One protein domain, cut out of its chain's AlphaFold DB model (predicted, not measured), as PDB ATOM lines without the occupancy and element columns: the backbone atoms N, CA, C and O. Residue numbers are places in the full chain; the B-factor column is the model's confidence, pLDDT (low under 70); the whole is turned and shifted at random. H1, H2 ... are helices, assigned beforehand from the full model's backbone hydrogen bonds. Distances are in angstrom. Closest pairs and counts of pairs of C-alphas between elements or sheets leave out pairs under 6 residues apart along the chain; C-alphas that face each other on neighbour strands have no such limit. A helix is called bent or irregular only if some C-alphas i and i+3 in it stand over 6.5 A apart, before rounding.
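This is residues 14 to 106 of the 112 residues of an uncharacterized protein of Volvox carteri f. nagariensis (UniProt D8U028). What is the shape? H1 and the long helix H3 make a V, with short H2 at its closed end, and bent H4 folds back on the other half of H3. Of what? The printed part has 93 residues with four named helices, H1 to H4 in chain order: all helix, loose, radius of gyration of the C-alphas 15.9 A, spans 51 by 27 by 14 A.

What touches the hub? H3, residues 47 to 77, touches H1, residues 14 to 35, opposite ways at a steep tilt of 44 degrees; the closest C-alphas, of Gly 34 and Gln 54, are 4.6 A apart. H1 does this with residues 27 to 35 alone. H2, residues 38 to 41, only just touches H3, with 3 pairs of C-alphas within 8 A, closest Ser 40 and Thr 47. And H4? Assigned by its hydrogen bonds as one helix, residues 82 to 106, it is bent: C-alphas 91 and 94 are 9.4 A apart. Arm H4a, residues 82 to 91, forms a hairpin with H3, closest C-alphas Ala 68 and Gly 89, 4.0 A; arm H4b, residues 94 to 106, touches H3 the same way at a shallow tilt of 19 degrees, closest C-alphas Thr 71 and Leu 97. The backbones? Every O i to N i+4 pair is within hydrogen-bond range in H1, H3, H4a and H4b; H2 is too short for one.

How long is H3? It measures 45.6 A and H1 31.1 A, first to last C-alpha. Where are the ends? C-alpha 14 is at (36.768, 83.038, 78.420), C-alpha 106 at (35.500, 90.031, 95.596).

How large? The C-alphas farthest apart, of Gly 43 and Gly 79, are 51.2 A apart. Any cut, long link or low confidence? The printed part has no cut, its three links are tight, and no printed residue is under 70 in pLDDT.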
ATOM      1  N   GLY A  14      36.233  83.501  79.699       77.75
ATOM      2  CA  GLY A  14      36.768  83.038  78.420       77.75
ATOM      3  C   GLY A  14      37.744  84.007  77.741       77.75
ATOM      4  O   GLY A  14      38.889  83.629  77.538       77.75
ATOM      5  N   VAL A  15      37.345  85.242  77.407       82.12
ATOM      6  CA  VAL A  15      38.237  86.220  76.741       82.12
ATOM      7  C   VAL A  15      39.459  86.526  77.600       82.12
ATOM      8  O   VAL A  15      40.575  86.550  77.093       82.12
ATOM      9  N   TYR A  16      39.272  86.700  78.906       82.38
ATOM     10  CA  TYR A  16      40.387  86.961  79.813       82.38
ATOM     11  C   TYR A  16      41.379  85.784  79.870       82.38
ATOM     12  O   TYR A  16      42.590  85.986  79.784       82.38
ATOM     13  N   ASN A  17      40.875  84.548  79.931       86.75
ATOM     14  CA  ASN A  17      41.712  83.348  79.880       86.75
ATOM     15  C   ASN A  17      42.388  83.165  78.514       86.75
ATOM     16  O   ASN A  17      43.518  82.690  78.468       86.75
ATOM     17  N   LEU A  18      41.731  83.543  77.411       90.94
ATOM     18  CA  LEU A  18      42.334  83.519  76.076       90.94
ATOM     19  C   LEU A  18      43.500  84.500  75.975       90.94
ATOM     20  O   LEU A  18      44.530  84.145  75.414       90.94
ATOM     21  N   VAL A  19      43.369  85.697  76.552       92.50
ATOM     22  CA  VAL A  19      44.466  86.673  76.599       92.50
ATOM     23  C   VAL A  19      45.632  86.135  77.430       92.50
ATOM     24  O   VAL A  19      46.757  86.147  76.947       92.50
ATOM     25  N   GLN A  20      45.375  85.588  78.624       91.50
ATOM     26  CA  GLN A  20      46.419  84.956  79.444       91.50
ATOM     27  C   GLN A  20      47.098  83.775  78.733       91.50
ATOM     28  O   GLN A  20      48.316  83.627  78.776       91.50
ATOM     29  N   GLY A  21      46.314  82.924  78.068       92.38
ATOM     30  CA  GLY A  21      46.841  81.797  77.303       92.38
ATOM     31  C   GLY A  21      47.678  82.254  76.110       92.38
ATOM     32  O   GLY A  21      48.770  81.736  75.897       92.38
ATOM     33  N   GLY A  22      47.199  83.252  75.366       95.94
ATOM     34  CA  GLY A  22      47.920  83.851  74.246       95.94
ATOM     35  C   GLY A  22      49.224  84.517  74.677       95.94
ATOM     36  O   GLY A  22      50.233  84.364  73.998       95.94
ATOM     37  N   GLU A  23      49.228  85.184  75.830       94.38
ATOM     38  CA  GLU A  23      50.431  85.759  76.431       94.38
ATOM     39  C   GLU A  23      51.485  84.678  76.726       94.38
ATOM     40  O   GLU A  23      52.623  84.792  76.275       94.38
ATOM     41  N   LEU A  24      51.108  83.583  77.396       94.88
ATOM     42  CA  LEU A  24      52.044  82.485  77.675       94.88
ATOM     43  C   LEU A  24      52.555  81.804  76.404       94.88
ATOM     44  O   LEU A  24      53.728  81.443  76.342       94.88
ATOM     45  N   LEU A  25      51.699  81.632  75.393       97.56
ATOM     46  CA  LEU A  25      52.111  81.094  74.096       97.56
ATOM     47  C   LEU A  25      53.091  82.031  73.386       97.56
ATOM     48  O   LEU A  25      54.079  81.556  72.834       97.56
ATOM     49  N   ALA A  26      52.857  83.345  73.431       96.44
ATOM     50  CA  ALA A  26      53.762  84.332  72.855       96.44
ATOM     51  C   ALA A  26      55.126  84.319  73.557       96.44
ATOM     52  O   ALA A  26      56.155  84.335  72.888       96.44
ATOM     53  N   TYR A  27      55.150  84.218  74.889       96.06
ATOM     54  CA  TYR A  27      56.389  84.053  75.650       96.06
ATOM     55  C   TYR A  27      57.088  82.732  75.323       96.06
ATOM     56  O   TYR A  27      58.285  82.737  75.057       96.06
ATOM     57  N   GLY A  28      56.358  81.617  75.266       96.88
ATOM     58  CA  GLY A  28      56.917  80.327  74.860       96.88
ATOM     59  C   GLY A  28      57.548  80.378  73.468       96.88
ATOM     60  O   GLY A  28      58.687  79.957  73.303       96.88
ATOM     61  N   ALA A  29      56.853  80.970  72.494       96.69
ATOM     62  CA  ALA A  29      57.363  81.159  71.140       96.69
ATOM     63  C   ALA A  29      58.568  82.111  71.092       96.69
ATOM     64  O   ALA A  29      59.500  81.872  70.334       96.69
ATOM     65  N   LEU A  30      58.584  83.168  71.908       97.31
ATOM     66  CA  LEU A  30      59.721  84.086  71.999       97.31
ATOM     67  C   LEU A  30      60.958  83.404  72.597       97.31
ATOM     68  O   LEU A  30      62.061  83.589  72.088       97.31
ATOM     69  N   ALA A  31      60.785  82.614  73.660       96.50
ATOM     70  CA  ALA A  31      61.868  81.822  74.233       96.50
ATOM     71  C   ALA A  31      62.391  80.796  73.224       96.50
ATOM     72  O   ALA A  31      63.599  80.665  73.043       96.50
ATOM     73  N   ASP A  32      61.493  80.104  72.531       96.50
ATOM     74  CA  ASP A  32      61.858  79.151  71.489       96.50
ATOM     75  C   ASP A  32      62.640  79.830  70.351       96.50
ATOM     76  O   ASP A  32      63.722  79.372  69.984       96.50
ATOM     77  N   ALA A  33      62.164  80.988  69.881       95.62
ATOM     78  CA  ALA A  33      62.829  81.811  68.873       95.62
ATOM     79  C   ALA A  33      64.215  82.303  69.305       95.62
ATOM     80  O   ALA A  33      65.109  82.396  68.470       95.62
ATOM     81  N   GLY A  34      64.395  82.627  70.588       95.50
ATOM     82  CA  GLY A  34      65.652  83.159  71.111       95.50
ATOM     83  C   GLY A  34      66.686  82.097  71.491       95.50
ATOM     84  O   GLY A  34      67.876  82.359  71.365       95.50
ATOM     85  N   PHE A  35      66.272  80.923  71.980       95.31
ATOM     86  CA  PHE A  35      67.191  79.990  72.656       95.31
ATOM     87  C   PHE A  35      67.313  78.603  72.015       95.31
ATOM     88  O   PHE A  35      68.234  77.874  72.381       95.31
ATOM     89  N   SER A  36      66.438  78.211  71.082       94.38
ATOM     90  CA  SER A  36      66.563  76.902  70.411       94.38
ATOM     91  C   SER A  36      67.732  76.850  69.419       94.38
ATOM     92  O   SER A  36      68.306  75.785  69.204       94.38
ATOM     93  N   GLY A  37      68.083  77.988  68.805       87.12
ATOM     94  CA  GLY A  37      69.055  78.071  67.708       87.12
ATOM     95  C   GLY A  37      68.552  77.493  66.375       87.12
ATOM     96  O   GLY A  37      69.275  77.510  65.377       87.12
ATOM     97  N   ASP A  38      67.317  76.984  66.328       90.44
ATOM     98  CA  ASP A  38      66.764  76.351  65.129       90.44
ATOM     99  C   ASP A  38      66.318  77.393  64.101       90.44
ATOM    100  O   ASP A  38      66.538  77.224  62.901       90.44
ATOM    101  N   TRP A  39      65.750  78.507  64.563       90.81
ATOM    102  CA  TRP A  39      65.139  79.531  63.714       90.81
ATOM    103  C   TRP A  39      66.140  80.271  62.828       90.81
ATOM    104  O   TRP A  39      65.847  80.521  61.654       90.81
ATOM    105  N   SER A  40      67.326  80.585  63.358       90.81
ATOM    106  CA  SER A  40      68.409  81.163  62.560       90.81
ATOM    107  C   SER A  40      69.044  80.140  61.616       90.81
ATOM    108  O   SER A  40      69.362  80.459  60.470       90.81
ATOM    109  N   ARG A  41      69.141  78.875  62.041       92.62
ATOM    110  CA  ARG A  41      69.684  77.778  61.230       92.62
ATOM    111  C   ARG A  41      68.825  77.447  60.008       92.62
ATOM    112  O   ARG A  41      69.381  77.142  58.953       92.62
ATOM    113  N   ILE A  42      67.497  77.491  60.132       93.44
ATOM    114  CA  ILE A  42      66.568  77.254  59.010       93.44
ATOM    115  C   ILE A  42      66.297  78.516  58.174       93.44
ATOM    116  O   ILE A  42      65.543  78.456  57.204       93.44
ATOM    117  N   GLY A  43      66.907  79.652  58.534       92.88
ATOM    118  CA  GLY A  43      66.813  80.912  57.794       92.88
ATOM    119  C   GLY A  43      65.501  81.680  57.979       92.88
ATOM    120  O   GLY A  43      65.213  82.569  57.180       92.88
ATOM    121  N   VAL A  44      64.700  81.356  59.000       95.62
ATOM    122  CA  VAL A  44      63.486  82.125  59.336       95.62
ATOM    123  C   VAL A  44      63.850  83.430  60.044       95.62
ATOM    124  O   VAL A  44      63.216  84.454  59.797       95.62
ATOM    125  N   LEU A  45      64.880  83.397  60.895       94.25
ATOM    126  CA  LEU A  45      65.451  84.573  61.550       94.25
ATOM    127  C   LEU A  45      66.901  84.783  61.105       94.25
ATOM    128  O   LEU A  45      67.605  83.839  60.755       94.25
ATOM    129  N   THR A  46      67.382  86.021  61.155       95.12
ATOM    130  CA  THR A  46      68.827  86.280  61.164       95.12
ATOM    131  C   THR A  46      69.398  86.034  62.564       95.12
ATOM    132  O   THR A  46      68.669  86.069  63.556       95.12
ATOM    133  N   THR A  47      70.715  85.834  62.680       93.75
ATOM    134  CA  THR A  47      71.383  85.715  63.992       93.75
ATOM    135  C   THR A  47      71.138  86.948  64.868       93.75
ATOM    136  O   THR A  47      70.878  86.816  66.060       93.75
ATOM    137  N   ASP A  48      71.133  88.147  64.278       95.62
ATOM    138  CA  ASP A  48      70.839  89.382  65.013       95.62
ATOM    139  C   ASP A  48      69.402  89.397  65.560       95.62
ATOM    140  O   ASP A  48      69.167  89.860  66.674       95.62
ATOM    141  N   GLN A  49      68.431  88.860  64.812       95.94
ATOM    142  CA  GLN A  49      67.043  88.744  65.273       95.94
ATOM    143  C   GLN A  49      66.892  87.730  66.413       95.94
ATOM    144  O   GLN A  49      66.130  87.983  67.344       95.94
ATOM    145  N   GLU A  50      67.632  86.620  66.377       95.62
ATOM    146  CA  GLU A  50      67.683  85.654  67.482       95.62
ATOM    147  C   GLU A  50      68.239  86.307  68.758       95.62
ATOM    148  O   GLU A  50      67.640  86.204  69.830       95.62
ATOM    149  N   VAL A  51      69.319  87.089  68.641       95.50
ATOM    150  CA  VAL A  51      69.880  87.852  69.770       95.50
ATOM    151  C   VAL A  51      68.881  88.884  70.304       95.50
ATOM    152  O   VAL A  51      68.727  89.021  71.520       95.50
ATOM    153  N   LEU A  52      68.159  89.589  69.429       96.69
ATOM    154  CA  LEU A  52      67.101  90.512  69.850       96.69
ATOM    155  C   LEU A  52      65.967  89.786  70.590       96.69
ATOM    156  O   LEU A  52      65.472  90.304  71.593       96.69
ATOM    157  N   ALA A  53      65.584  88.582  70.156       96.81
ATOM    158  CA  ALA A  53      64.591  87.762  70.848       96.81
ATOM    159  C   ALA A  53      65.062  87.362  72.259       96.81
ATOM    160  O   ALA A  53      64.297  87.486  73.218       96.81
ATOM    161  N   GLN A  54      66.336  86.982  72.418       97.50
ATOM    162  CA  GLN A  54      66.931  86.706  73.734       97.50
ATOM    163  C   GLN A  54      66.904  87.941  74.647       97.50
ATOM    164  O   GLN A  54      66.546  87.846  75.822       97.50
ATOM    165  N   GLN A  55      67.266  89.114  74.120       98.00
ATOM    166  CA  GLN A  55      67.246  90.365  74.885       98.00
ATOM    167  C   GLN A  55      65.825  90.742  75.315       98.00
ATOM    168  O   GLN A  55      65.604  91.087  76.479       98.00
ATOM    169  N   ALA A  56      64.856  90.631  74.401       97.19
ATOM    170  CA  ALA A  56      63.450  90.873  74.692       97.19
ATOM    171  C   ALA A  56      62.934  89.922  75.781       97.19
ATOM    172  O   ALA A  56      62.284  90.373  76.724       97.19
ATOM    173  N   TRP A  57      63.280  88.633  75.704       97.81
ATOM    174  CA  TRP A  57      62.935  87.646  76.726       97.81
ATOM    175  C   TRP A  57      63.430  88.051  78.116       97.81
ATOM    176  O   TRP A  57      62.649  88.088  79.067       97.81
ATOM    177  N   TRP A  58      64.713  88.407  78.245       97.69
ATOM    178  CA  TRP A  58      65.272  88.813  79.536       97.69
ATOM    179  C   TRP A  58      64.644  90.098  80.065       97.69
ATOM    180  O   TRP A  58      64.346  90.186  81.257       97.69
ATOM    181  N   PHE A  59      64.393  91.075  79.191       98.00
ATOM    182  CA  PHE A  59      63.705  92.304  79.574       98.00
ATOM    183  C   PHE A  59      62.300  92.018  80.126       98.00
ATOM    184  O   PHE A  59      61.945  92.505  81.202       98.00
ATOM    185  N   ILE A  60      61.527  91.175  79.432       97.19
ATOM    186  CA  ILE A  60      60.187  90.753  79.861       97.19
ATOM    187  C   ILE A  60      60.261  90.014  81.197       97.19
ATOM    188  O   ILE A  60      59.515  90.349  82.116       97.19
ATOM    189  N   LEU A  61      61.188  89.065  81.354       97.25
ATOM    190  CA  LEU A  61      61.328  88.297  82.592       97.25
ATOM    191  C   LEU A  61      61.662  89.191  83.794       97.25
ATOM    192  O   LEU A  61      61.108  89.002  84.881       97.25
ATOM    193  N   VAL A  62      62.536  90.186  83.612       98.38
ATOM    194  CA  VAL A  62      62.865  91.162  84.661       98.38
ATOM    195  C   VAL A  62      61.636  91.994  85.018       98.38
ATOM    196  O   VAL A  62      61.304  92.114  86.200       98.38
ATOM    197  N   ALA A  63      60.915  92.516  84.022       98.00
ATOM    198  CA  ALA A  63      59.683  93.268  84.254       98.00
ATOM    199  C   ALA A  63      58.636  92.421  85.003       98.00
ATOM    200  O   ALA A  63      58.062  92.868  85.998       98.00
ATOM    201  N   HIS A  64      58.447  91.167  84.595       98.25
ATOM    202  CA  HIS A  64      57.534  90.221  85.235       98.25
ATOM    203  C   HIS A  64      57.956  89.875  86.664       98.25
ATOM    204  O   HIS A  64      57.106  89.775  87.547       98.25
ATOM    205  N   SER A  65      59.255  89.772  86.937       98.56
ATOM    206  CA  SER A  65      59.775  89.553  88.293       98.56
ATOM    207  C   SER A  65      59.458  90.729  89.223       98.56
ATOM    208  O   SER A  65      59.048  90.525  90.369       98.56
ATOM    209  N   VAL A  66      59.569  91.969  88.730       98.62
ATOM    210  CA  VAL A  66      59.164  93.166  89.485       98.62
ATOM    211  C   VAL A  66      57.661  93.139  89.771       98.62
ATOM    212  O   VAL A  66      57.239  93.355  90.910       98.62
ATOM    213  N   VAL A  67      56.839  92.817  88.769       98.31
ATOM    214  CA  VAL A  67      55.385  92.732  88.957       98.31
ATOM    215  C   VAL A  67      55.000  91.587  89.895       98.31
ATOM    216  O   VAL A  67      54.099  91.761  90.718       98.31
ATOM    217  N   ALA A  68      55.698  90.453  89.860       98.50
ATOM    218  CA  ALA A  68      55.512  89.349  90.797       98.50
ATOM    219  C   ALA A  68      55.700  89.808  92.249       98.50
ATOM    220  O   ALA A  68      54.833  89.559  93.093       98.50
ATOM    221  N   ALA A  69      56.781  90.541  92.529       98.62
ATOM    222  CA  ALA A  69      57.045  91.093  93.855       98.62
ATOM    223  C   ALA A  69      55.942  92.070  94.294       98.62
ATOM    224  O   ALA A  69      55.374  91.915  95.378       98.62
ATOM    225  N   ILE A  70      55.563  93.018  93.426       98.50
ATOM    226  CA  ILE A  70      54.476  93.975  93.692       98.50
ATOM    227  C   ILE A  70      53.162  93.241  93.987       98.50
ATOM    228  O   ILE A  70      52.457  93.575  94.939       98.50
ATOM    229  N   THR A  71      52.845  92.214  93.201       98.31
ATOM    230  CA  THR A  71      51.599  91.450  93.318       98.31
ATOM    231  C   THR A  71      51.558  90.634  94.609       98.31
ATOM    232  O   THR A  71      50.535  90.627  95.295       98.31
ATOM    233  N   ALA A  72      52.672  90.006  94.995       98.25
ATOM    234  CA  ALA A  72      52.796  89.292  96.265       98.25
ATOM    235  C   ALA A  72      52.658  90.238  97.471       98.25
ATOM    236  O   ALA A  72      51.892  89.952  98.396       98.25
ATOM    237  N   MET A  73      53.336  91.392  97.439       98.38
ATOM    238  CA  MET A  73      53.246  92.415  98.490       98.38
ATOM    239  C   MET A  73      51.829  92.980  98.611       98.38
ATOM    240  O   MET A  73      51.318  93.157  99.720       98.38
ATOM    241  N   TYR A  74      51.178  93.252  97.478       97.56
ATOM    242  CA  TYR A  74      49.787  93.684  97.455       97.56
ATOM    243  C   TYR A  74      48.888  92.617  98.089       97.56
ATOM    244  O   TYR A  74      48.164  92.927  99.030       97.56
ATOM    245  N   ALA A  75      48.983  91.361  97.649       96.94
ATOM    246  CA  ALA A  75      48.185  90.257  98.175       96.94
ATOM    247  C   ALA A  75      48.338  90.073  99.690       96.94
ATOM    248  O   ALA A  75      47.330  89.943 100.388       96.94
ATOM    249  N   GLN A  76      49.565  90.155 100.212       96.81
ATOM    250  CA  GLN A  76      49.829  90.065 101.648       96.81
ATOM    251  C   GLN A  76      49.056  91.130 102.440       96.81
ATOM    252  O   GLN A  76      48.414  90.811 103.438       96.81
ATOM    253  N   ARG A  77      49.038  92.383 101.962       96.12
ATOM    254  CA  ARG A  77      48.281  93.487 102.590       96.12
ATOM    255  C   ARG A  77      46.763  93.295 102.529       96.12
ATOM    256  O   ARG A  77      46.038  93.919 103.296       96.12
ATOM    257  N   GLN A  78      46.278  92.462 101.612       93.88
ATOM    258  CA  GLN A  78      44.856  92.165 101.428       93.88
ATOM    259  C   GLN A  78      44.408  90.875 102.137       93.88
ATOM    260  O   GLN A  78      43.243  90.505 102.019       93.88
ATOM    261  N   GLY A  79      45.305  90.164 102.831       92.38
ATOM    262  CA  GLY A  79      45.003  88.843 103.400       92.38
ATOM    263  C   GLY A  79      44.824  87.747 102.338       92.38
ATOM    264  O   GLY A  79      44.129  86.756 102.569       92.38
ATOM    265  N   TYR A  80      45.413  87.921 101.152       91.38
ATOM    266  CA  TYR A  80      45.403  86.941 100.064       91.38
ATOM    267  C   TYR A  80      46.742  86.174 100.010       91.38
ATOM    268  O   TYR A  80      47.779  86.781 100.277       91.38
ATOM    269  N   PRO A  81      46.769  84.868  99.648       95.81
ATOM    270  CA  PRO A  81      48.007  84.084  99.587       95.81
ATOM    271  C   PRO A  81      49.096  84.726  98.698       95.81
ATOM    272  O   PRO A  81      48.932  84.769  97.473       95.81
ATOM    273  N   PRO A  82      50.222  85.199  99.272       96.25
ATOM    274  CA  PRO A  82      51.200  86.004  98.540       96.25
ATOM    275  C   PRO A  82      51.967  85.199  97.490       96.25
ATOM    276  O   PRO A  82      52.231  85.718  96.412       96.25
ATOM    277  N   LEU A  83      52.263  83.920  97.753       97.12
ATOM    278  CA  LEU A  83      52.976  83.061  96.801       97.12
ATOM    279  C   LEU A  83      52.166  82.840  95.515       97.12
ATOM    280  O   LEU A  83      52.685  83.007  94.414       97.12
ATOM    281  N   GLN A  84      50.874  82.522  95.649       95.00
ATOM    282  CA  GLN A  84      49.988  82.339  94.496       95.00
ATOM    283  C   GLN A  84      49.835  83.641  93.698       95.00
ATOM    284  O   GLN A  84      49.789  83.619  92.470       95.00
ATOM    285  N   ALA A  85      49.748  84.772  94.395       96.44
ATOM    286  CA  ALA A  85      49.643  86.083  93.773       96.44
ATOM    287  C   ALA A  85      50.931  86.471  93.028       96.44
ATOM    288  O   ALA A  85      50.867  86.909  91.882       96.44
ATOM    289  N   GLY A  86      52.096  86.238  93.637       97.69
ATOM    290  CA  GLY A  86      53.393  86.455  93.002       97.69
ATOM    291  C   GLY A  86      53.572  85.610  91.744       97.69
ATOM    292  O   GLY A  86      53.952  86.146  90.710       97.69
ATOM    293  N   ALA A  87      53.197  84.327  91.785       97.62
ATOM    294  CA  ALA A  87      53.236  83.455  90.610       97.62
ATOM    295  C   ALA A  87      52.368  83.987  89.455       97.62
ATOM    296  O   ALA A  87      52.791  83.958  88.304       97.62
ATOM    297  N   ARG A  88      51.180  84.537  89.752       95.50
ATOM    298  CA  ARG A  88      50.340  85.191  88.733       95.50
ATOM    299  C   ARG A  88      51.010  86.430  88.143       95.50
ATOM    300  O   ARG A  88      50.986  86.589  86.930       95.50
ATOM    301  N   GLY A  89      51.611  87.280  88.978       96.81
ATOM    302  CA  GLY A  89      52.354  88.455  88.508       96.81
ATOM    303  C   GLY A  89      53.586  88.093  87.672       96.81
ATOM    304  O   GLY A  89      53.897  88.797  86.721       96.81
ATOM    305  N   LEU A  90      54.249  86.973  87.975       97.56
ATOM    306  CA  LEU A  90      55.380  86.475  87.190       97.56
ATOM    307  C   LEU A  90      54.936  85.938  85.825       97.56
ATOM    308  O   LEU A  90      55.591  86.184  84.822       97.56
ATOM    309  N   LEU A  91      53.835  85.190  85.775       96.38
ATOM    310  CA  LEU A  91      53.377  84.553  84.539       96.38
ATOM    311  C   LEU A  91      52.681  85.531  83.589       96.38
ATOM    312  O   LEU A  91      52.869  85.440  82.383       96.38
ATOM    313  N   PHE A  92      51.904  86.466  84.138       96.44
ATOM    314  CA  PHE A  92      50.987  87.310  83.366       96.44
ATOM    315  C   PHE A  92      51.224  88.809  83.578       96.44
ATOM    316  O   PHE A  92      50.328  89.626  83.357       96.44
ATOM    317  N   GLY A  93      52.370  89.188  84.150       95.69
ATOM    318  CA  GLY A  93      52.723  90.582  84.397       95.69
ATOM    319  C   GLY A  93      51.594  91.356  85.087       95.69
ATOM    320  O   GLY A  93      51.036  90.951  86.115       95.69
ATOM    321  N   THR A  94      51.221  92.492  84.498       95.38
ATOM    322  CA  THR A  94      50.163  93.367  85.021       95.38
ATOM    323  C   THR A  94      48.761  92.760  84.918       95.38
ATOM    324  O   THR A  94      47.907  93.098  85.742       95.38
ATOM    325  N   LEU A  95      48.512  91.818  83.997       94.38
ATOM    326  CA  LEU A  95      47.257  91.060  83.966       94.38
ATOM    327  C   LEU A  95      47.131  90.189  85.219       94.38
ATOM    328  O   LEU A  95      46.054  90.136  85.814       94.38
ATOM    329  N   GLY A  96      48.231  89.578  85.666       94.00
ATOM    330  CA  GLY A  96      48.289  88.821  86.916       94.00
ATOM    331  C   GLY A  96      47.980  89.681  88.142       94.00
ATOM    332  O   GLY A  96      47.186  89.280  88.998       94.00
ATOM    333  N   LEU A  97      48.540  90.895  88.194       95.81
ATOM    334  CA  LEU A  97      48.223  91.882  89.230       95.81
ATOM    335  C   LEU A  97      46.733  92.260  89.224       95.81
ATOM    336  O   LEU A  97      46.106  92.300  90.285       95.81
ATOM    337  N   TYR A  98      46.155  92.508  88.046       93.94
ATOM    338  CA  TYR A  98      44.738  92.847  87.904       93.94
ATOM    339  C   TYR A  98      43.815  91.720  88.387       93.94
ATOM    340  O   TYR A  98      42.872  91.975  89.135       93.94
ATOM    341  N   ASP A  99      44.099  90.463  88.037       92.06
ATOM    342  CA  ASP A  99      43.302  89.328  88.515       92.06
ATOM    343  C   ASP A  99      43.371  89.177  90.041       92.06
ATOM    344  O   ASP A  99      42.341  88.973  90.688       92.06
ATOM    345  N   VAL A 100      44.550  89.363  90.643       93.56
ATOM    346  CA  VAL A 100      44.688  89.372  92.108       93.56
ATOM    347  C   VAL A 100      43.902  90.527  92.726       93.56
ATOM    348  O   VAL A 100      43.181  90.313  93.703       93.56
ATOM    349  N   TYR A 101      43.977  91.730  92.150       94.19
ATOM    350  CA  TYR A 101      43.187  92.885  92.583       94.19
ATOM    351  C   TYR A 101      41.685  92.568  92.600       94.19
ATOM    352  O   TYR A 101      41.032  92.726  93.634       94.19
ATOM    353  N   VAL A 102      41.143  92.042  91.497       91.25
ATOM    354  CA  VAL A 102      39.716  91.697  91.386       91.25
ATOM    355  C   VAL A 102      39.318  90.631  92.416       91.25
ATOM    356  O   VAL A 102      38.285  90.768  93.077       91.25
ATOM    357  N   ARG A 103      40.146  89.598  92.624       89.19
ATOM    358  CA  ARG A 103      39.895  88.547  93.632       89.19
ATOM    359  C   ARG A 103      39.877  89.091  95.058       89.19
ATOM    360  O   ARG A 103      39.018  88.693  95.846       89.19
ATOM    361  N   CYS A 104      40.800  89.990  95.396       89.81
ATOM    362  CA  CYS A 104      40.847  90.629  96.712       89.81
ATOM    363  C   CYS A 104      39.582  91.454  96.981       89.81
ATOM    364  O   CYS A 104      38.993  91.338  98.056       89.81
ATOM    365  N   GLN A 105      39.115  92.224  95.994       88.00
ATOM    366  CA  GLN A 105      37.879  93.002  96.131       88.00
ATOM    367  C   GLN A 105      36.641  92.108  96.259       88.00
ATOM    368  O   GLN A 105      35.773  92.369  97.092       88.00
ATOM    369  N   GLY A 106      36.582  91.012  95.496       82.12
ATOM    370  CA  GLY A 106      35.500  90.031  95.596       82.12
ATOM    371  C   GLY A 106      35.393  89.391  96.984       82.12
ATOM    372  O   GLY A 106      34.288  89.268  97.506       82.12
TER     373      GLY A 106